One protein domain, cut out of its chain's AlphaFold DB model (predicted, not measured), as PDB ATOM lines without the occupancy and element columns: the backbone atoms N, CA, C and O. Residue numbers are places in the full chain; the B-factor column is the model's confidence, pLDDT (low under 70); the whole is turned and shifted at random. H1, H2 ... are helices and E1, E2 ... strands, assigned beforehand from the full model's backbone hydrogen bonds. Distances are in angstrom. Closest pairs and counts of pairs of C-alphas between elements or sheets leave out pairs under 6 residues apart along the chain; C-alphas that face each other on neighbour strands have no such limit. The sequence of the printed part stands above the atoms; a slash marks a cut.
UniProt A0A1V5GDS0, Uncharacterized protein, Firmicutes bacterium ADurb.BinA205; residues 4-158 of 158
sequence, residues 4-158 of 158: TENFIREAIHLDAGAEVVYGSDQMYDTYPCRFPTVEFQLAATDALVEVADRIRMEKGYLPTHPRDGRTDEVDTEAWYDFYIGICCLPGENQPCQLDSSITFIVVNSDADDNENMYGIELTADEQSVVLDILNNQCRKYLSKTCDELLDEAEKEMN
ATOM      1  N   THR A   4     125.973 162.279 221.573       68.00
ATOM      2  CA  THR A   4     126.630 161.147 222.230       68.00
ATOM      3  C   THR A   4     127.749 161.599 223.170       68.00
ATOM      4  O   THR A   4     127.795 161.162 224.312       68.00
ATOM      5  N   GLU A   5     128.597 162.542 222.748       63.09
ATOM      6  CA  GLU A   5     129.650 163.111 223.608       63.09
ATOM      7  C   GLU A   5     129.088 163.787 224.864       63.09
ATOM      8  O   GLU A   5     129.646 163.640 225.950       63.09
ATOM      9  N   ASN A   6     127.982 164.527 224.731       65.69
ATOM     10  CA  ASN A   6     127.349 165.178 225.879       65.69
ATOM     11  C   ASN A   6     126.766 164.150 226.853       65.69
ATOM     12  O   ASN A   6     126.958 164.295 228.055       65.69
ATOM     13  N   PHE A   7     126.121 163.104 226.333       71.31
ATOM     14  CA  PHE A   7     125.600 162.006 227.145       71.31
ATOM     15  C   PHE A   7     126.719 161.305 227.925       71.31
ATOM     16  O   PHE A   7     126.631 161.162 229.138       71.31
ATOM     17  N   ILE A   8     127.817 160.949 227.253       77.56
ATOM     18  CA  ILE A   8     128.977 160.307 227.888       77.56
ATOM     19  C   ILE A   8     129.573 161.203 228.975       77.56
ATOM     20  O   ILE A   8     129.934 160.731 230.049       77.56
ATOM     21  N   ARG A   9     129.651 162.513 228.733       74.69
ATOM     22  CA  ARG A   9     130.210 163.464 229.699       74.69
ATOM     23  C   ARG A   9     129.378 163.621 230.969       74.69
ATOM     24  O   ARG A   9     129.946 163.967 232.001       74.69
ATOM     25  N   GLU A  10     128.070 163.413 230.883       75.94
ATOM     26  CA  GLU A  10     127.159 163.414 232.034       75.94
ATOM     27  C   GLU A  10     127.069 162.032 232.704       75.94
ATOM     28  O   GLU A  10     126.752 161.943 233.886       75.94
ATOM     29  N   ALA A  11     127.373 160.957 231.971       81.81
ATOM     30  CA  ALA A  11     127.295 159.585 232.465       81.81
ATOM     31  C   ALA A  11     128.581 159.101 233.155       81.81
ATOM     32  O   ALA A  11     128.510 158.304 234.090       81.81
ATOM     33  N   ILE A  12     129.755 159.549 232.698       88.31
ATOM     34  CA  ILE A  12     131.049 159.037 233.164       88.31
ATOM     35  C   ILE A  12     131.629 159.942 234.244       88.31
ATOM     36  O   ILE A  12     132.181 161.014 233.972       88.31
ATOM     37  N   HIS A  13     131.581 159.459 235.478       89.12
ATOM     38  CA  HIS A  13     132.181 160.101 236.638       89.12
ATOM     39  C   HIS A  13     132.999 159.082 237.424       89.12
ATOM     40  O   HIS A  13     132.504 157.998 237.698       89.12
ATOM     41  N   LEU A  14     134.239 159.425 237.775       87.25
ATOM     42  CA  LEU A  14     135.028 158.639 238.720       87.25
ATOM     43  C   LEU A  14     134.345 158.676 240.083       87.25
ATOM     44  O   LEU A  14     133.952 159.757 240.542       87.25
ATOM     45  N   ASP A  15     134.261 157.524 240.737       85.00
ATOM     46  CA  ASP A  15     133.956 157.503 242.157       85.00
ATOM     47  C   ASP A  15     135.180 158.028 242.925       85.00
ATOM     48  O   ASP A  15     136.238 157.405 242.976       85.00
ATOM     49  N   ALA A  16     135.050 159.226 243.499       73.38
ATOM     50  CA  ALA A  16     136.130 159.877 244.236       73.38
ATOM     51  C   ALA A  16     136.442 159.198 245.584       73.38
ATOM     52  O   ALA A  16     137.464 159.524 246.193       73.38
ATOM     53  N   GLY A  17     135.559 158.323 246.072       75.19
ATOM     54  CA  GLY A  17     135.766 157.514 247.273       75.19
ATOM     55  C   GLY A  17     136.426 156.162 246.998       75.19
ATOM     56  O   GLY A  17     136.939 155.553 247.939       75.19
ATOM     57  N   ALA A  18     136.442 155.717 245.741       81.94
ATOM     58  CA  ALA A  18     136.997 154.432 245.345       81.94
ATOM     59  C   ALA A  18     138.524 154.470 245.185       81.94
ATOM     60  O   ALA A  18     139.125 155.481 244.808       81.94
ATOM     61  N   GLU A  19     139.163 153.339 245.479       84.81
ATOM     62  CA  GLU A  19     140.598 153.152 245.275       84.81
ATOM     63  C   GLU A  19     140.890 152.866 243.795       84.81
ATOM     64  O   GLU A  19     140.175 152.112 243.139       84.81
ATOM     65  N   VAL A  20     141.956 153.472 243.268       87.19
ATOM     66  CA  VAL A  20     142.459 153.156 241.925       87.19
ATOM     67  C   VAL A  20     143.207 151.831 241.993       87.19
ATOM     68  O   VAL A  20     144.157 151.700 242.766       87.19
ATOM     69  N   VAL A  21     142.800 150.862 241.175       89.94
ATOM     70  CA  VAL A  21     143.394 149.524 241.180       89.94
ATOM     71  C   VAL A  21     144.498 149.463 240.132       89.94
ATOM     72  O   VAL A  21     144.244 149.554 238.932       89.94
ATOM     73  N   TYR A  22     145.737 149.303 240.588       89.56
ATOM     74  CA  TYR A  22     146.899 149.110 239.725       89.56
ATOM     75  C   TYR A  22     147.090 147.622 239.429       89.56
ATOM     76  O   TYR A  22     146.965 146.771 240.314       89.56
ATOM     77  N   GLY A  23     147.389 147.296 238.176       87.31
ATOM     78  CA  GLY A  23     147.477 145.922 237.719       87.31
ATOM     79  C   GLY A  23     148.447 145.724 236.564       87.31
ATOM     80  O   GLY A  23     149.144 146.629 236.100       87.31
ATOM     81  N   SER A  24     148.493 144.478 236.109       86.81
ATOM     82  CA  SER A  24     149.210 144.096 234.903       86.81
ATOM     83  C   SER A  24     148.446 143.000 234.193       86.81
ATOM     84  O   SER A  24     148.000 142.055 234.850       86.81
ATOM     85  N   ASP A  25     148.394 143.067 232.873       84.94
ATOM     86  CA  ASP A  25     147.843 142.004 232.040       84.94
ATOM     87  C   ASP A  25     148.906 141.494 231.052       84.94
ATOM     88  O   ASP A  25     150.030 142.007 231.002       84.94
ATOM     89  N   GLN A  26     148.619 140.411 230.332       84.44
ATOM     90  CA  GLN A  26     149.546 139.767 229.410       84.44
ATOM     91  C   GLN A  26     148.915 139.487 228.046       84.44
ATOM     92  O   GLN A  26     147.805 138.980 227.925       84.44
ATOM     93  N   MET A  27     149.688 139.736 226.993       78.19
ATOM     94  CA  MET A  27     149.375 139.283 225.642       78.19
ATOM     95  C   MET A  27     150.207 138.048 225.293       78.19
ATOM     96  O   MET A  27     151.384 137.977 225.644       78.19
ATOM     97  N   TYR A  28     149.617 137.142 224.508       77.56
ATOM     98  CA  TYR A  28     150.213 135.911 223.966       77.56
ATOM     99  C   TYR A  28     150.510 134.799 224.988       77.56
ATOM    100  O   TYR A  28     151.243 134.984 225.952       77.56
ATOM    101  N   ASP A  29     150.053 133.580 224.691       76.44
ATOM    102  CA  ASP A  29     150.269 132.415 225.568       76.44
ATOM    103  C   ASP A  29     151.712 131.881 225.529       76.44
ATOM    104  O   ASP A  29     152.238 131.378 226.519       76.44
ATOM    105  N   THR A  30     152.364 131.961 224.364       76.69
ATOM    106  CA  THR A  30     153.669 131.313 224.128       76.69
ATOM    107  C   THR A  30     154.857 132.195 224.523       76.69
ATOM    108  O   THR A  30     155.899 131.684 224.928       76.69
ATOM    109  N   TYR A  31     154.711 133.515 224.399       72.56
ATOM    110  CA  TYR A  31     155.724 134.513 224.749       72.56
ATOM    111  C   TYR A  31     155.018 135.685 225.434       72.56
ATOM    112  O   TYR A  31     154.724 136.677 224.763       72.56
ATOM    113  N   PRO A  32     154.695 135.543 226.733       77.62
ATOM    114  CA  PRO A  32     153.847 136.495 227.427       77.62
ATOM    115  C   PRO A  32     154.517 137.860 227.450       77.62
ATOM    116  O   PRO A  32     155.616 138.030 227.983       77.62
ATOM    117  N   CYS A  33     153.842 138.827 226.849       81.62
ATOM    118  CA  CYS A  33     154.224 140.220 226.888       81.62
ATOM    119  C   CYS A  33     153.323 140.908 227.902       81.62
ATOM    120  O   CYS A  33     152.122 141.031 227.667       81.62
ATOM    121  N   ARG A  34     153.888 141.271 229.056       85.38
ATOM    122  CA  ARG A  34     153.132 141.939 230.115       85.38
ATOM    123  C   ARG A  34     153.042 143.431 229.854       85.38
ATOM    124  O   ARG A  34     153.990 144.012 229.331       85.38
ATOM    125  N   PHE A  35     151.933 144.027 230.258       88.44
ATOM    126  CA  PHE A  35     151.700 145.454 230.128       88.44
ATOM    127  C   PHE A  35     150.928 146.007 231.334       88.44
ATOM    128  O   PHE A  35     150.169 145.257 231.956       88.44
ATOM    129  N   PRO A  36     151.154 147.279 231.702       90.31
ATOM    130  CA  PRO A  36     150.493 147.895 232.844       90.31
ATOM    131  C   PRO A  36     149.018 148.142 232.552       90.31
ATOM    132  O   PRO A  36     148.645 148.553 231.446       90.31
ATOM    133  N   THR A  37     148.196 147.933 233.574       92.25
ATOM    134  CA  THR A  37     146.772 148.260 233.563       92.25
ATOM    135  C   THR A  37     146.415 149.065 234.804       92.25
ATOM    136  O   THR A  37     147.027 148.920 235.864       92.25
ATOM    137  N   VAL A  38     145.434 149.948 234.666       93.19
ATOM    138  CA  VAL A  38     144.844 150.691 235.779       93.19
ATOM    139  C   VAL A  38     143.337 150.626 235.616       93.19
ATOM    140  O   VAL A  38     142.825 150.967 234.554       93.19
ATOM    141  N   GLU A  39     142.631 150.195 236.652       94.06
ATOM    142  CA  GLU A  39     141.175 150.102 236.668       94.06
ATOM    143  C   GLU A  39     140.577 151.163 237.595       94.06
ATOM    144  O   GLU A  39     141.071 151.426 238.698       94.06
ATOM    145  N   PHE A  40     139.507 151.793 237.114       93.38
ATOM    146  CA  PHE A  40     138.757 152.813 237.826       93.38
ATOM    147  C   PHE A  40     137.339 152.339 238.102       93.38
ATOM    148  O   PHE A  40     136.663 151.856 237.194       93.38
ATOM    149  N   GLN A  41     136.857 152.595 239.315       93.31
ATOM    150  CA  GLN A  41     135.434 152.524 239.614       93.31
ATOM    151  C   GLN A  41     134.737 153.821 239.176       93.31
ATOM    152  O   GLN A  41     135.218 154.937 239.415       93.31
ATOM    153  N   LEU A  42     133.600 153.670 238.505       91.44
ATOM    154  CA  LEU A  42     132.744 154.769 238.078       91.44
ATOM    155  C   LEU A  42     131.556 154.906 239.031       91.44
ATOM    156  O   LEU A  42     130.987 153.914 239.481       91.44
ATOM    157  N   ALA A  43     131.138 156.145 239.276       89.88
ATOM    158  CA  ALA A  43     129.907 156.433 239.989       89.88
ATOM    159  C   ALA A  43     128.703 155.906 239.193       89.88
ATOM    160  O   ALA A  43     128.600 156.129 237.981       89.88
ATOM    161  N   ALA A  44     127.772 155.246 239.882       86.94
ATOM    162  CA  ALA A  44     126.547 154.711 239.300       86.94
ATOM    163  C   ALA A  44     125.566 155.841 238.929       86.94
ATOM    164  O   ALA A  44     124.617 156.138 239.652       86.94
ATOM    165  N   THR A  45     125.808 156.509 237.801       87.25
ATOM    166  CA  THR A  45     124.910 157.546 237.274       87.25
ATOM    167  C   THR A  45     123.628 156.938 236.715       87.25
ATOM    168  O   THR A  45     123.646 155.826 236.187       87.25
ATOM    169  N   ASP A  46     122.527 157.695 236.731       83.50
ATOM    170  CA  ASP A  46     121.250 157.262 236.140       83.50
ATOM    171  C   ASP A  46     121.417 156.777 234.692       83.50
ATOM    172  O   ASP A  46     120.855 155.762 234.292       83.50
ATOM    173  N   ALA A  47     122.263 157.457 233.912       84.81
ATOM    174  CA  ALA A  47     122.563 157.088 232.534       84.81
ATOM    175  C   ALA A  47     123.219 155.699 232.413       84.81
ATOM    176  O   ALA A  47     122.822 154.907 231.556       84.81
ATOM    177  N   LEU A  48     124.206 155.387 233.261       88.19
ATOM    178  CA  LEU A  48     124.854 154.070 233.278       88.19
ATOM    179  C   LEU A  48     123.899 152.982 233.776       88.19
ATOM    180  O   LEU A  48     123.815 151.910 233.175       88.19
ATOM    181  N   VAL A  49     123.126 153.285 234.818       88.44
ATOM    182  CA  VAL A  49     122.101 152.401 235.387       88.44
ATOM    183  C   VAL A  49     121.031 152.050 234.344       88.44
ATOM    184  O   VAL A  49     120.680 150.879 234.187       88.44
ATOM    185  N   GLU A  50     120.546 153.024 233.570       86.94
ATOM    186  CA  GLU A  50     119.566 152.797 232.500       86.94
ATOM    187  C   GLU A  50     120.105 151.899 231.376       86.94
ATOM    188  O   GLU A  50     119.364 151.079 230.812       86.94
ATOM    189  N   VAL A  51     121.384 152.054 231.023       88.19
ATOM    190  CA  VAL A  51     122.047 151.210 230.019       88.19
ATOM    191  C   VAL A  51     122.245 149.792 230.560       88.19
ATOM    192  O   VAL A  51     121.933 148.831 229.849       88.19
ATOM    193  N   ALA A  52     122.670 149.645 231.815       89.06
ATOM    194  CA  ALA A  52     122.815 148.353 232.485       89.06
ATOM    195  C   ALA A  52     121.483 147.585 232.534       89.06
ATOM    196  O   ALA A  52     121.410 146.424 232.121       89.06
ATOM    197  N   ASP A  53     120.398 148.255 232.929       89.50
ATOM    198  CA  ASP A  53     119.041 147.703 232.904       89.50
ATOM    199  C   ASP A  53     118.633 147.237 231.500       89.50
ATOM    200  O   ASP A  53     118.000 146.190 231.342       89.50
ATOM    201  N   ARG A  54     118.982 148.002 230.457       89.31
ATOM    202  CA  ARG A  54     118.687 147.626 229.067       89.31
ATOM    203  C   ARG A  54     119.391 146.335 228.675       89.31
ATOM    204  O   ARG A  54     118.735 145.437 228.150       89.31
ATOM    205  N   ILE A  55     120.680 146.229 228.977       90.12
ATOM    206  CA  ILE A  55     121.478 145.029 228.702       90.12
ATOM    207  C   ILE A  55     120.904 143.825 229.456       90.12
ATOM    208  O   ILE A  55     120.738 142.750 228.879       90.12
ATOM    209  N   ARG A  56     120.514 144.001 230.721       90.88
ATOM    210  CA  ARG A  56     119.885 142.938 231.517       90.88
ATOM    211  C   ARG A  56     118.546 142.483 230.950       90.88
ATOM    212  O   ARG A  56     118.315 141.279 230.827       90.88
ATOM    213  N   MET A  57     117.700 143.414 230.512       90.00
ATOM    214  CA  MET A  57     116.440 143.082 229.838       90.00
ATOM    215  C   MET A  57     116.661 142.312 228.531       90.00
ATOM    216  O   MET A  57     115.917 141.374 228.249       90.00
ATOM    217  N   GLU A  58     117.690 142.645 227.748       90.94
ATOM    218  CA  GLU A  58     118.051 141.889 226.537       90.94
ATOM    219  C   GLU A  58     118.485 140.448 226.850       90.94
ATOM    220  O   GLU A  58     118.268 139.541 226.043       90.94
ATOM    221  N   LYS A  59     119.048 140.216 228.040       88.69
ATOM    222  CA  LYS A  59     119.395 138.883 228.563       88.69
ATOM    223  C   LYS A  59     118.212 138.158 229.221       88.69
ATOM    224  O   LYS A  59     118.344 136.984 229.554       88.69
ATOM    225  N   GLY A  60     117.060 138.817 229.354       90.19
ATOM    226  CA  GLY A  60     115.834 138.252 229.920       90.19
ATOM    227  C   GLY A  60     115.636 138.496 231.418       90.19
ATOM    228  O   GLY A  60     114.704 137.930 231.986       90.19
ATOM    229  N   TYR A  61     116.469 139.328 232.048       89.06
ATOM    230  CA  TYR A  61     116.328 139.704 233.454       89.06
ATOM    231  C   TYR A  61     115.409 140.914 233.631       89.06
ATOM    232  O   TYR A  61     115.166 141.693 232.703       89.06
ATOM    233  N   LEU A  62     114.880 141.072 234.843       84.81
ATOM    234  CA  LEU A  62     114.094 142.246 235.203       84.81
ATOM    235  C   LEU A  62     115.022 143.442 235.480       84.81
ATOM    236  O   LEU A  62     116.088 143.253 236.068       84.81
ATOM    237  N   PRO A  63     114.620 144.668 235.096       82.31
ATOM    238  CA  PRO A  63     115.348 145.869 235.482       82.31
ATOM    239  C   PRO A  63     115.399 145.974 237.007       82.31
ATOM    240  O   PRO A  63     114.426 145.651 237.693       82.31
ATOM    241  N   THR A  64     116.532 146.422 237.534       77.00
ATOM    242  CA  THR A  64     116.691 146.655 238.975       77.00
ATOM    243  C   THR A  64     116.416 148.096 239.354       77.00
ATOM    244  O   THR A  64     115.959 148.343 240.469       77.00
ATOM    245  N   HIS A  65     116.586 149.036 238.425       73.06
ATOM    246  CA  HIS A  65     116.203 150.414 238.670       73.06
ATOM    247  C   HIS A  65     114.667 150.586 238.581       73.06
ATOM    248  O   HIS A  65     114.045 150.251 237.562       73.06
ATOM    249  N   PRO A  66     114.001 151.098 239.639       64.75
ATOM    250  CA  PRO A  66     112.562 151.316 239.644       64.75
ATOM    251  C   PRO A  66     112.178 152.482 238.724       64.75
ATOM    252  O   PRO A  66     112.410 153.649 239.016       64.75
ATOM    253  N   ARG A  67     111.477 152.167 237.630       58.84
ATOM    254  CA  ARG A  67     111.009 153.129 236.612       58.84
ATOM    255  C   ARG A  67     109.800 153.994 237.013       58.84
ATOM    256  O   ARG A  67     109.253 154.689 236.161       58.84
ATOM    257  N   ASP A  68     109.333 153.947 238.265       53.31
ATOM    258  CA  ASP A  68     108.051 154.563 238.680       53.31
ATOM    259  C   ASP A  68     108.116 156.096 238.879       53.31
ATOM    260  O   ASP A  68     107.182 156.696 239.409       53.31
ATOM    261  N   GLY A  69     109.203 156.766 238.471       49.06
ATOM    262  CA  GLY A  69     109.304 158.238 238.475       49.06
ATOM    263  C   GLY A  69     109.070 158.889 239.846       49.06
ATOM    264  O   GLY A  69     108.686 160.056 239.927       49.06
ATOM    265  N   ARG A  70     109.236 158.118 240.924       47.59
ATOM    266  CA  ARG A  70     108.925 158.488 242.306       47.59
ATOM    267  C   ARG A  70     110.103 158.194 243.213       47.59
ATOM    268  O   ARG A  70     109.954 157.395 244.125       47.59
ATOM    269  N   THR A  71     111.236 158.843 242.984       46.56
ATOM    270  CA  THR A  71     112.295 158.949 243.996       46.56
ATOM    271  C   THR A  71     113.451 159.756 243.426       46.56
ATOM    272  O   THR A  71     114.241 159.239 242.650       46.56
ATOM    273  N   ASP A  72     113.551 161.011 243.855       48.88
ATOM    274  CA  ASP A  72     114.711 161.884 243.625       48.88
ATOM    275  C   ASP A  72     115.909 161.516 244.541       48.88
ATOM    276  O   ASP A  72     116.913 162.218 244.576       48.88
ATOM    277  N   GLU A  73     115.800 160.422 245.307       50.75
ATOM    278  CA  GLU A  73     116.788 159.938 246.280       50.75
ATOM    279  C   GLU A  73     116.839 158.400 246.246       50.75
ATOM    280  O   GLU A  73     116.457 157.736 247.211       50.75
ATOM    281  N   VAL A  74     117.218 157.807 245.109       57.16
ATOM    282  CA  VAL A  74     117.510 156.366 245.078       57.16
ATOM    283  C   VAL A  74     119.004 156.150 245.155       57.16
ATOM    284  O   VAL A  74     119.757 156.767 244.411       57.16
ATOM    285  N   ASP A  75     119.408 155.274 246.068       64.50
ATOM    286  CA  ASP A  75     120.781 154.812 246.201       64.50
ATOM    287  C   ASP A  75     121.132 153.929 244.996       64.50
ATOM    288  O   ASP A  75     120.835 152.731 244.964       64.50
ATOM    289  N   THR A  76     121.670 154.557 243.952       63.06
ATOM    290  CA  THR A  76     122.056 153.891 242.705       63.06
ATOM    291  C   THR A  76     123.279 152.991 242.886       63.06
ATOM    292  O   THR A  76     123.449 152.041 242.118       63.06
ATOM    293  N   GLU A  77     124.080 153.233 243.930       63.84
ATOM    294  CA  GLU A  77     125.269 152.450 244.293       63.84
ATOM    295  C   GLU A  77     124.892 151.045 244.796       63.84
ATOM    296  O   GLU A  77     125.696 150.122 244.748       63.84
ATOM    297  N   ALA A  78     123.639 150.828 245.207       71.25
ATOM    298  CA  ALA A  78     123.161 149.525 245.672       71.25
ATOM    299  C   ALA A  78     122.785 148.541 244.544       71.25
ATOM    300  O   ALA A  78     122.352 147.415 244.821       71.25
ATOM    301  N   TRP A  79     122.880 148.943 243.273       85.25
ATOM    302  CA  TRP A  79     122.386 148.136 242.150       85.25
ATOM    303  C   TRP A  79     123.470 147.589 241.251       85.25
ATOM    304  O   TRP A  79     123.423 146.405 240.896       85.25
ATOM    305  N   TYR A  80     124.415 148.448 240.886       89.69
ATOM    306  CA  TYR A  80     125.477 148.125 239.955       89.69
ATOM    307  C   TYR A  80     126.779 148.788 240.376       89.69
ATOM    308  O   TYR A  80     126.792 149.992 240.624       89.69
ATOM    309  N   ASP A  81     127.866 148.026 240.328       92.00
ATOM    310  CA  ASP A  81     129.212 148.588 240.352       92.00
ATOM    311  C   ASP A  81     129.743 148.673 238.924       92.00
ATOM    312  O   ASP A  81     129.667 147.693 238.180       92.00
ATOM    313  N   PHE A  82     130.286 149.827 238.541       92.94
ATOM    314  CA  PHE A  82     130.813 150.083 237.200       92.94
ATOM    315  C   PHE A  82     132.330 150.249 237.237       92.94
ATOM    316  O   PHE A  82     132.855 150.985 238.068       92.94
ATOM    317  N   TYR A  83     133.017 149.629 236.284       93.69
ATOM    318  CA  TYR A  83     134.469 149.620 236.174       93.69
ATOM    319  C   TYR A  83     134.911 149.908 234.745       93.69
ATOM    320  O   TYR A  83     134.284 149.471 233.775       93.69
ATOM    321  N   ILE A  84     136.017 150.627 234.609       94.44
ATOM    322  CA  ILE A  84     136.688 150.804 233.325       94.44
ATOM    323  C   ILE A  84     138.201 150.814 233.492       94.44
ATOM    324  O   ILE A  84     138.734 151.503 234.364       94.44
ATOM    325  N   GLY A  85     138.887 150.063 232.635       93.31
ATOM    326  CA  GLY A  85     140.335 150.011 232.597       93.31
ATOM    327  C   GLY A  85     140.951 150.944 231.560       93.31
ATOM    328  O   GLY A  85     140.351 151.305 230.541       93.31
ATOM    329  N   ILE A  86     142.188 151.329 231.845       94.25
ATOM    330  CA  ILE A  86     143.147 151.853 230.881       94.25
ATOM    331  C   ILE A  86     144.373 150.944 230.855       94.25
ATOM    332  O   ILE A  86     144.752 150.343 231.864       94.25
ATOM    333  N   CYS A  87     145.037 150.883 229.710       91.62
ATOM    334  CA  CYS A  87     146.267 150.126 229.536       91.62
ATOM    335  C   CYS A  87     147.264 150.868 228.640       91.62
ATOM    336  O   CYS A  87     146.902 151.756 227.865       91.62
ATOM    337  N   CYS A  88     148.538 150.490 228.730       88.00
ATOM    338  CA  CYS A  88     149.563 150.917 227.781       88.00
ATOM    339  C   CYS A  88     150.183 149.682 227.137       88.00
ATOM    340  O   CYS A  88     150.876 148.920 227.807       88.00
ATOM    341  N   LEU A  89     149.923 149.459 225.848       84.50
ATOM    342  CA  LEU A  89     150.457 148.294 225.146       84.50
ATOM    343  C   LEU A  89     151.994 148.332 225.068       84.50
ATOM    344  O   LEU A  89     152.594 149.403 224.980       84.50
ATOM    345  N   PRO A  90     152.656 147.165 225.029       74.94
ATOM    346  CA  PRO A  90     154.108 147.106 225.009       74.94
ATOM    347  C   PRO A  90     154.666 147.610 223.668       74.94
ATOM    348  O   PRO A  90     154.350 147.085 222.599       74.94
ATOM    349  N   GLY A  91     155.534 148.625 223.721       69.69
ATOM    350  CA  GLY A  91     156.219 149.197 222.558       69.69
ATOM    351  C   GLY A  91     156.648 150.649 222.783       69.69
ATOM    352  O   GLY A  91     156.068 151.358 223.597       69.69
ATOM    353  N   GLU A  92     157.663 151.121 222.054       66.62
ATOM    354  CA  GLU A  92     158.090 152.523 222.163       66.62
ATOM    355  C   GLU A  92     156.972 153.472 221.698       66.62
ATOM    356  O   GLU A  92     156.469 153.350 220.579       66.62
ATOM    357  N   ASN A  93     156.635 154.458 222.536       69.81
ATOM    358  CA  ASN A  93     155.626 155.493 222.277       69.81
ATOM    359  C   ASN A  93     154.196 154.967 222.049       69.81
ATOM    360  O   ASN A  93     153.433 155.591 221.305       69.81
ATOM    361  N   GLN A  94     153.822 153.832 222.648       79.25
ATOM    362  CA  GLN A  94     152.415 153.435 222.664       79.25
ATOM    363  C   GLN A  94     151.615 154.411 223.543       79.25
ATOM    364  O   GLN A  94     152.053 154.725 224.649       79.25
ATOM    365  N   PRO A  95     150.489 154.951 223.047       83.94
ATOM    366  CA  PRO A  95     149.652 155.833 223.846       83.94
ATOM    367  C   PRO A  95     148.874 155.030 224.893       83.94
ATOM    368  O   PRO A  95     148.572 153.857 224.669       83.94
ATOM    369  N   CYS A  96     148.473 155.689 225.982       87.31
ATOM    370  CA  CYS A  96     147.420 155.186 226.859       87.31
ATOM    371  C   CYS A  96     146.162 154.865 226.036       87.31
ATOM    372  O   CYS A  96     145.695 155.685 225.238       87.31
ATOM    373  N   GLN A  97     145.612 153.674 226.244       90.12
ATOM    374  CA  GLN A  97     144.386 153.196 225.621       90.12
ATOM    375  C   GLN A  97     143.340 152.927 226.695       90.12
ATOM    376  O   GLN A  97     143.669 152.539 227.812       90.12
ATOM    377  N   LEU A  98     142.082 153.167 226.347       91.69
ATOM    378  CA  LEU A  98     140.937 152.777 227.155       91.69
ATOM    379  C   LEU A  98     140.504 151.369 226.751       91.69
ATOM    380  O   LEU A  98     140.589 151.020 225.571       91.69
ATOM    381  N   ASP A  99     139.984 150.602 227.699       89.75
ATOM    382  CA  ASP A  99     139.332 149.339 227.385       89.75
ATOM    383  C   ASP A  99     138.138 149.530 226.441       89.75
ATOM    384  O   ASP A  99     137.488 150.581 226.386       89.75
ATOM    385  N   SER A 100     137.824 148.478 225.683       88.31
ATOM    386  CA  SER A 100     136.755 148.514 224.683       88.31
ATOM    387  C   SER A 100     135.348 148.547 225.278       88.31
ATOM    388  O   SER A 100     134.389 148.764 224.542       88.31
ATOM    389  N   SER A 101     135.205 148.324 226.584       91.12
ATOM    390  CA  SER A 101     133.913 148.248 227.259       91.12
ATOM    391  C   SER A 101     133.987 148.742 228.700       91.12
ATOM    392  O   SER A 101     134.968 148.477 229.390       91.12
ATOM    393  N   ILE A 102     132.911 149.366 229.181       93.19
ATOM    394  CA  ILE A 102     132.688 149.566 230.621       93.19
ATOM    395  C   ILE A 102     132.115 148.266 231.178       93.19
ATOM    396  O   ILE A 102     131.068 147.806 230.718       93.19
ATOM    397  N   THR A 103     132.774 147.680 232.167       94.25
ATOM    398  CA  THR A 103     132.274 146.490 232.858       94.25
ATOM    399  C   THR A 103     131.324 146.917 233.966       94.25
ATOM    400  O   THR A 103     131.602 147.875 234.680       94.25
ATOM    401  N   PHE A 104     130.203 146.221 234.139       93.50
ATOM    402  CA  PHE A 104     129.347 146.404 235.306       93.50
ATOM    403  C   PHE A 104     128.980 145.079 235.962       93.50
ATOM    404  O   PHE A 104     128.781 144.067 235.283       93.50
ATOM    405  N   ILE A 105     128.886 145.103 237.288       93.19
ATOM    406  CA  ILE A 105     128.544 143.961 238.137       93.19
ATOM    407  C   ILE A 105     127.186 144.228 238.768       93.19
ATOM    408  O   ILE A 105     126.951 145.311 239.298       93.19
ATOM    409  N   VAL A 106     126.284 143.249 238.734       91.50
ATOM    410  CA  VAL A 106     124.995 143.351 239.430       91.50
ATOM    411  C   VAL A 106     125.206 143.087 240.916       91.50
ATOM    412  O   VAL A 106     125.411 141.947 241.319       91.50
ATOM    413  N   VAL A 107     125.131 144.127 241.743       90.75
ATOM    414  CA  VAL A 107     125.333 144.002 243.200       90.75
ATOM    415  C   VAL A 107     124.030 143.878 243.982       90.75
ATOM    416  O   VAL A 107     124.044 143.477 245.144       90.75
ATOM    417  N   ASN A 108     122.882 144.128 243.343       86.19
ATOM    418  CA  ASN A 108     121.581 143.937 243.978       86.19
ATOM    419  C   ASN A 108     121.375 142.470 244.390       86.19
ATOM    420  O   ASN A 108     121.254 141.597 243.528       86.19
ATOM    421  N   SER A 109     121.299 142.203 245.695       83.81
ATOM    422  CA  SER A 109     121.143 140.856 246.261       83.81
ATOM    423  C   SER A 109     119.816 140.182 245.919       83.81
ATOM    424  O   SER A 109     119.717 138.960 245.986       83.81
ATOM    425  N   ASP A 110     118.796 140.966 245.570       83.38
ATOM    426  CA  ASP A 110     117.469 140.458 245.211       83.38
ATOM    427  C   ASP A 110     117.358 140.112 243.715       83.38
ATOM    428  O   ASP A 110     116.317 139.630 243.263       83.38
ATOM    429  N   ALA A 111     118.406 140.376 242.928       85.69
ATOM    430  CA  ALA A 111     118.447 140.060 241.509       85.69
ATOM    431  C   ALA A 111     118.841 138.594 241.257       85.69
ATOM    432  O   ALA A 111     119.779 138.075 241.858       85.69
ATOM    433  N   ASP A 112     118.176 137.944 240.297       88.19
ATOM    434  CA  ASP A 112     118.473 136.556 239.896       88.19
ATOM    435  C   ASP A 112     119.885 136.380 239.299       88.19
ATOM    436  O   ASP A 112     120.423 135.274 239.257       88.19
ATOM    437  N   ASP A 113     120.466 137.466 238.799       90.88
ATOM    438  CA  ASP A 113     121.805 137.583 238.222       90.88
ATOM    439  C   ASP A 113     122.765 138.382 239.110       90.88
ATOM    440  O   ASP A 113     123.716 138.971 238.603       90.88
ATOM    441  N   ASN A 114     122.533 138.408 240.424       91.06
ATOM    442  CA  ASN A 114     123.494 138.948 241.384       91.06
ATOM    443  C   ASN A 114     124.910 138.370 241.155       91.06
ATOM    444  O   ASN A 114     125.056 137.194 240.821       91.06
ATOM    445  N   GLU A 115     125.932 139.217 241.303       90.81
ATOM    446  CA  GLU A 115     127.359 138.962 241.029       90.81
ATOM    447  C   GLU A 115     127.719 138.691 239.556       90.81
ATOM    448  O   GLU A 115     128.903 138.574 239.224       90.81
ATOM    449  N   ASN A 116     126.750 138.646 238.635       93.81
ATOM    450  CA  ASN A 116     127.072 138.518 237.217       93.81
ATOM    451  C   ASN A 116     127.683 139.811 236.669       93.81
ATOM    452  O   ASN A 116     127.276 140.923 237.016       93.81
ATOM    453  N   MET A 117     128.634 139.633 235.749       94.19
ATOM    454  CA  MET A 117     129.352 140.711 235.077       94.19
ATOM    455  C   MET A 117     128.893 140.849 233.626       94.19
ATOM    456  O   MET A 117     128.721 139.855 232.910       94.19
ATOM    457  N   TYR A 118     128.744 142.088 233.177       93.50
ATOM    458  CA  TYR A 118     128.313 142.443 231.829       93.50
ATOM    459  C   TYR A 118     129.147 143.613 231.291       93.50
ATOM    460  O   TYR A 118     129.718 144.376 232.063       93.50
ATOM    461  N   GLY A 119     129.208 143.759 229.966       92.56
ATOM    462  CA  GLY A 119     129.947 144.835 229.301       92.56
ATOM    463  C   GLY A 119     129.025 145.799 228.558       92.56
ATOM    464  O   GLY A 119     128.103 145.373 227.859       92.56
ATOM    465  N   ILE A 120     129.296 147.096 228.690       91.38
ATOM    466  CA  ILE A 120     128.781 148.161 227.828       91.38
ATOM    467  C   ILE A 120     129.862 148.441 226.786       91.38
ATOM    468  O   ILE A 120     130.864 149.089 227.086       91.38
ATOM    469  N   GLU A 121     129.671 147.925 225.576       90.69
ATOM    470  CA  GLU A 121     130.620 148.096 224.471       90.69
ATOM    471  C   GLU A 121     130.720 149.566 224.047       90.69
ATOM    472  O   GLU A 121     129.705 150.225 223.812       90.69
ATOM    473  N   LEU A 122     131.951 150.051 223.903       88.00
ATOM    474  CA  LEU A 122     132.268 151.399 223.450       88.00
ATOM    475  C   LEU A 122     132.867 151.353 222.047       88.00
ATOM    476  O   LEU A 122     133.811 150.611 221.757       88.00
ATOM    477  N   THR A 123     132.373 152.212 221.165       89.31
ATOM    478  CA  THR A 123     133.019 152.456 219.874       89.31
ATOM    479  C   THR A 123     134.349 153.195 220.057       89.31
ATOM    480  O   THR A 123     134.583 153.844 221.073       89.31
ATOM    481  N   ALA A 124     135.232 153.143 219.055       87.06
ATOM    482  CA  ALA A 124     136.537 153.811 219.122       87.06
ATOM    483  C   ALA A 124     136.431 155.333 219.369       87.06
ATOM    484  O   ALA A 124     137.253 155.905 220.084       87.06
ATOM    485  N   ASP A 125     135.399 155.977 218.816       87.31
ATOM    486  CA  ASP A 125     135.146 157.406 219.031       87.31
ATOM    487  C   ASP A 125     134.740 157.678 220.490       87.31
ATOM    488  O   ASP A 125     135.227 158.623 221.110       87.31
ATOM    489  N   GLU A 126     133.893 156.822 221.067       88.25
ATOM    490  CA  GLU A 126     133.466 156.927 222.466       88.25
ATOM    491  C   GLU A 126     134.631 156.665 223.421       88.25
ATOM    492  O   GLU A 126     134.788 157.401 224.391       88.25
ATOM    493  N   GLN A 127     135.504 155.702 223.108       89.81
ATOM    494  CA  GLN A 127     136.706 155.428 223.897       89.81
ATOM    495  C   GLN A 127     137.614 156.659 223.999       89.81
ATOM    496  O   GLN A 127     138.052 157.015 225.090       89.81
ATOM    497  N   SER A 128     137.853 157.363 222.886       88.62
ATOM    498  CA  SER A 128     138.663 158.589 222.910       88.62
ATOM    499  C   SER A 128     138.046 159.665 223.808       88.62
ATOM    500  O   SER A 128     138.762 160.339 224.549       88.62
ATOM    501  N   VAL A 129     136.722 159.825 223.763       89.56
ATOM    502  CA  VAL A 129     136.000 160.823 224.565       89.56
ATOM    503  C   VAL A 129     136.018 160.454 226.048       89.56
ATOM    504  O   VAL A 129     136.278 161.311 226.893       89.56
ATOM    505  N   VAL A 130     135.770 159.184 226.373       90.94
ATOM    506  CA  VAL A 130     135.818 158.672 227.747       90.94
ATOM    507  C   VAL A 130     137.224 158.818 228.319       90.94
ATOM    508  O   VAL A 130     137.365 159.312 229.434       90.94
ATOM    509  N   LEU A 131     138.267 158.490 227.552       91.88
ATOM    510  CA  LEU A 131     139.652 158.645 227.991       91.88
ATOM    511  C   LEU A 131     139.989 160.105 228.325       91.88
ATOM    512  O   LEU A 131     140.575 160.379 229.373       91.88
ATOM    513  N   ASP A 132     139.568 161.057 227.489       91.44
ATOM    514  CA  ASP A 132     139.745 162.487 227.760       91.44
ATOM    515  C   ASP A 132     139.002 162.928 229.031       91.44
ATOM    516  O   ASP A 132     139.509 163.738 229.818       91.44
ATOM    517  N   ILE A 133     137.797 162.403 229.258       91.44
ATOM    518  CA  ILE A 133     137.016 162.668 230.472       91.44
ATOM    519  C   ILE A 133     137.738 162.110 231.700       91.44
ATOM    520  O   ILE A 133     137.937 162.859 232.660       91.44
ATOM    521  N   LEU A 134     138.164 160.845 231.665       91.62
ATOM    522  CA  LEU A 134     138.890 160.199 232.758       91.62
ATOM    523  C   LEU A 134     140.179 160.953 233.066       91.62
ATOM    524  O   LEU A 134     140.392 161.335 234.209       91.62
ATOM    525  N   ASN A 135     140.976 161.300 232.057       92.56
ATOM    526  CA  ASN A 135     142.221 162.041 232.250       92.56
ATOM    527  C   ASN A 135     141.987 163.405 232.922       92.56
ATOM    528  O   ASN A 135     142.735 163.814 233.812       92.56
ATOM    529  N   ASN A 136     140.917 164.113 232.548       91.44
ATOM    530  CA  ASN A 136     140.539 165.364 233.206       91.44
ATOM    531  C   ASN A 136     140.102 165.154 234.664       91.44
ATOM    532  O   ASN A 136     140.419 165.980 235.525       91.44
ATOM    533  N   GLN A 137     139.381 164.071 234.954       91.75
ATOM    534  CA  GLN A 137     138.946 163.742 236.310       91.75
ATOM    535  C   GLN A 137     140.111 163.260 237.185       91.75
ATOM    536  O   GLN A 137     140.248 163.756 238.303       91.75
ATOM    537  N   CYS A 138     141.015 162.427 236.667       91.06
ATOM    538  CA  CYS A 138     142.262 162.033 237.326       91.06
ATOM    539  C   CYS A 138     143.100 163.263 237.694       91.06
ATOM    540  O   CYS A 138     143.512 163.417 238.844       91.06
ATOM    541  N   ARG A 139     143.259 164.227 236.776       92.44
ATOM    542  CA  ARG A 139     143.978 165.479 237.076       92.44
ATOM    543  C   ARG A 139     143.318 166.271 238.196       92.44
ATOM    544  O   ARG A 139     144.008 166.885 239.005       92.44
ATOM    545  N   LYS A 140     141.985 166.283 238.236       90.44
ATOM    546  CA  LYS A 140     141.210 167.038 239.224       90.44
ATOM    547  C   LYS A 140     141.234 166.389 240.610       90.44
ATOM    548  O   LYS A 140     141.355 167.115 241.594       90.44
ATOM    549  N   TYR A 141     141.076 165.071 240.688       88.56
ATOM    550  CA  TYR A 141     140.877 164.351 241.950       88.56
ATOM    551  C   TYR A 141     142.154 163.690 242.476       88.56
ATOM    552  O   TYR A 141     142.382 163.685 243.680       88.56
ATOM    553  N   LEU A 142     143.018 163.208 241.584       88.44
ATOM    554  CA  LEU A 142     144.238 162.464 241.917       88.44
ATOM    555  C   LEU A 142     145.518 163.278 241.684       88.44
ATOM    556  O   LEU A 142     146.600 162.845 242.066       88.44
ATOM    557  N   SER A 143     145.408 164.467 241.073       91.19
ATOM    558  CA  SER A 143     146.553 165.296 240.653       91.19
ATOM    559  C   SER A 143     147.533 164.570 239.718       91.19
ATOM    560  O   SER A 143     148.715 164.907 239.701       91.19
ATOM    561  N   LYS A 144     147.035 163.592 238.947       92.44
ATOM    562  CA  LYS A 144     147.802 162.765 238.003       92.44
ATOM    563  C   LYS A 144     147.070 162.616 236.670       92.44
ATOM    564  O   LYS A 144     145.842 162.714 236.630       92.44
ATOM    565  N   THR A 145     147.792 162.385 235.582       92.81
ATOM    566  CA  THR A 145     147.216 161.963 234.295       92.81
ATOM    567  C   THR A 145     147.008 160.449 234.242       92.81
ATOM    568  O   THR A 145     147.585 159.711 235.037       92.81
ATOM    569  N   CYS A 146     146.206 159.973 233.287       92.50
ATOM    570  CA  CYS A 146     146.095 158.534 233.015       92.50
ATOM    571  C   CYS A 146     147.459 157.908 232.664       92.50
ATOM    572  O   CYS A 146     147.777 156.838 233.169       92.50
ATOM    573  N   ASP A 147     148.284 158.605 231.874       91.62
ATOM    574  CA  ASP A 147     149.645 158.154 231.551       91.62
ATOM    575  C   ASP A 147     150.524 158.041 232.808       91.62
ATOM    576  O   ASP A 147     151.209 157.045 232.992       91.62
ATOM    577  N   GLU A 148     150.464 159.017 233.724       91.94
ATOM    578  CA  GLU A 148     151.238 158.982 234.974       91.94
ATOM    579  C   GLU A 148     150.809 157.830 235.895       91.94
ATOM    580  O   GLU A 148     151.645 157.264 236.598       91.94
ATOM    581  N   LEU A 149     149.521 157.466 235.894       92.00
ATOM    582  CA  LEU A 149     149.025 156.296 236.624       92.00
ATOM    583  C   LEU A 149     149.531 154.988 235.998       92.00
ATOM    584  O   LEU A 149     149.910 154.069 236.723       92.00
ATOM    585  N   LEU A 150     149.595 154.912 234.668       91.50
ATOM    586  CA  LEU A 150     150.162 153.757 233.966       91.50
ATOM    587  C   LEU A 150     151.678 153.640 234.172       91.50
ATOM    588  O   LEU A 150     152.167 152.533 234.379       91.50
ATOM    589  N   ASP A 151     152.407 154.759 234.219       90.31
ATOM    590  CA  ASP A 151     153.832 154.790 234.576       90.31
ATOM    591  C   ASP A 151     154.080 154.295 236.013       90.31
ATOM    592  O   ASP A 151     155.168 153.817 236.344       90.31
ATOM    593  N   GLU A 152     153.112 154.470 236.916       90.38
ATOM    594  CA  GLU A 152     153.164 153.916 238.271       90.38
ATOM    595  C   GLU A 152     152.901 152.413 238.270       90.38
ATOM    596  O   GLU A 152     153.712 151.677 238.831       90.38
ATOM    597  N   ALA A 153     151.860 151.951 237.569       88.56
ATOM    598  CA  ALA A 153     151.614 150.520 237.377       88.56
ATOM    599  C   ALA A 153     152.833 149.814 236.756       88.56
ATOM    600  O   ALA A 153     153.253 148.760 237.229       88.56
ATOM    601  N   GLU A 154     153.474 150.416 235.750       87.62
ATOM    602  CA  GLU A 154     154.674 149.849 235.120       87.62
ATOM    603  C   GLU A 154     155.858 149.750 236.097       87.62
ATOM    604  O   GLU A 154     156.650 148.805 236.034       87.62
ATOM    605  N   LYS A 155     155.989 150.695 237.037       86.12
ATOM    606  CA  LYS A 155     157.008 150.613 238.096       86.12
ATOM    607  C   LYS A 155     156.700 149.518 239.107       86.12
ATOM    608  O   LYS A 155     157.643 148.919 239.606       86.12
ATOM    609  N   GLU A 156     155.432 149.253 239.415       81.94
ATOM    610  CA  GLU A 156     155.046 148.158 240.320       81.94
ATOM    611  C   GLU A 156     155.241 146.773 239.691       81.94
ATOM    612  O   GLU A 156     155.444 145.784 240.399       81.94
ATOM    613  N   MET A 157     155.227 146.694 238.360       76.19
ATOM    614  CA  MET A 157     155.492 145.462 237.617       76.19
ATOM    615  C   MET A 157     156.967 145.032 237.597       76.19
ATOM    616  O   MET A 157     157.231 143.851 237.337       76.19
ATOM    617  N   ASN A 158     157.908 145.959 237.814       62.53
ATOM    618  CA  ASN A 158     159.360 145.760 237.679       62.53
ATOM    619  C   ASN A 158     160.078 145.658 239.032       62.53
ATOM    620  O   ASN A 158     160.975 144.788 239.146       62.53
TER     621      ASN A 158
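AT A GLANCE: This is residues 4 to 158 of the 158 residues of an uncharacterized protein of Firmicutes bacterium ADurb.BinA205 (UniProt A0A1V5GDS0). One long, strongly twisted sheet of six strands has helices H2 and H3 packed across one face and H4 packed slantwise over E2, while H1 packs on H2 and H3. Residues 68 to 73 stick out at one end of the longest axis, and the hairpin of E1 and E2 reaches toward the other. The printed part has 155 residues with four named helices and six named strands; along the chain H1 comes first, then the strands E1 and E2, then H2, then the strands E3 to E6, and last H3 and H4; the sheet is branched, E3 has three neighbours, E2, E4 and E5, and the neighbour pairs are antiparallel. The class is mixed, helices and strands; the whole is compact, with a radius of gyration of the C-alphas of 16.7 A and spans of 52 by 37 by 27 A.

IN THESE COORDINATES: Find C-alpha 4 at (126.630, 161.147, 222.230), where H1, residues 4 to 11, begins. Next come E1, residues 21 to 27, 19.5 A long, and E2, residues 33 to 42, 28.3 A. H2, residues 46 to 58, runs 18.4 A. E3, residues 80 to 88, runs 27.1 A from C-alpha 80 at (125.477, 148.125, 239.955). E4 is residues 96 to 98, E5 101 to 106 and E6 117 to 121. H3, residues 124 to 141, runs 25.5 A, and H4, residues 146 to 157, ends at C-alpha 157 at (155.492, 145.462, 237.617).

HOW THE PARTS SIT: Look first at E3: E2 lies on one side of it, N 84 to O 40 at 2.9 A, and E4, N 87 to O 97 at 2.9 A, and E5, N 83 to O 103 at 2.8 A, on the other side. Edge strand E1 forms a hairpin with E2, N 23 to O 37 at 2.8 A; edge strand E6 forms one with E5, N 104 to O 118 at 2.8 A. H2 and H3 are on the same face, across the strands, at heights over the sheet of 9.2 A and 8.6 A. H4 is on the sheet at 7.4 A; its closest C-alphas to E2 are Glu 154 and Pro 36, 5.1 A. H1 is not on the sheet; it touches residues 46 to 48 of H2, closest C-alphas Ala 11 and Ala 47 at 5.4 A. H1 touches H3 too, closest C-alphas Glu 5 and Val 129 at 6.8 A. H3 and H4 only just touch, with 3 pairs of C-alphas within 8 A, closest Asn 135 and Cys 146 at 5.3 A. In H1, H2, H3 and H4 every O i to N i+4 pair is within hydrogen-bond range.

THE WHOLE: The C-alphas farthest apart are those of Tyr 31 and Arg 70, 55.4 A. The printed part has no cut, and the one long link is H2 to E3, 21 residues. Look for pLDDT under 70 at residues 4 to 6, 66 to 77, 91 to 93 and 158.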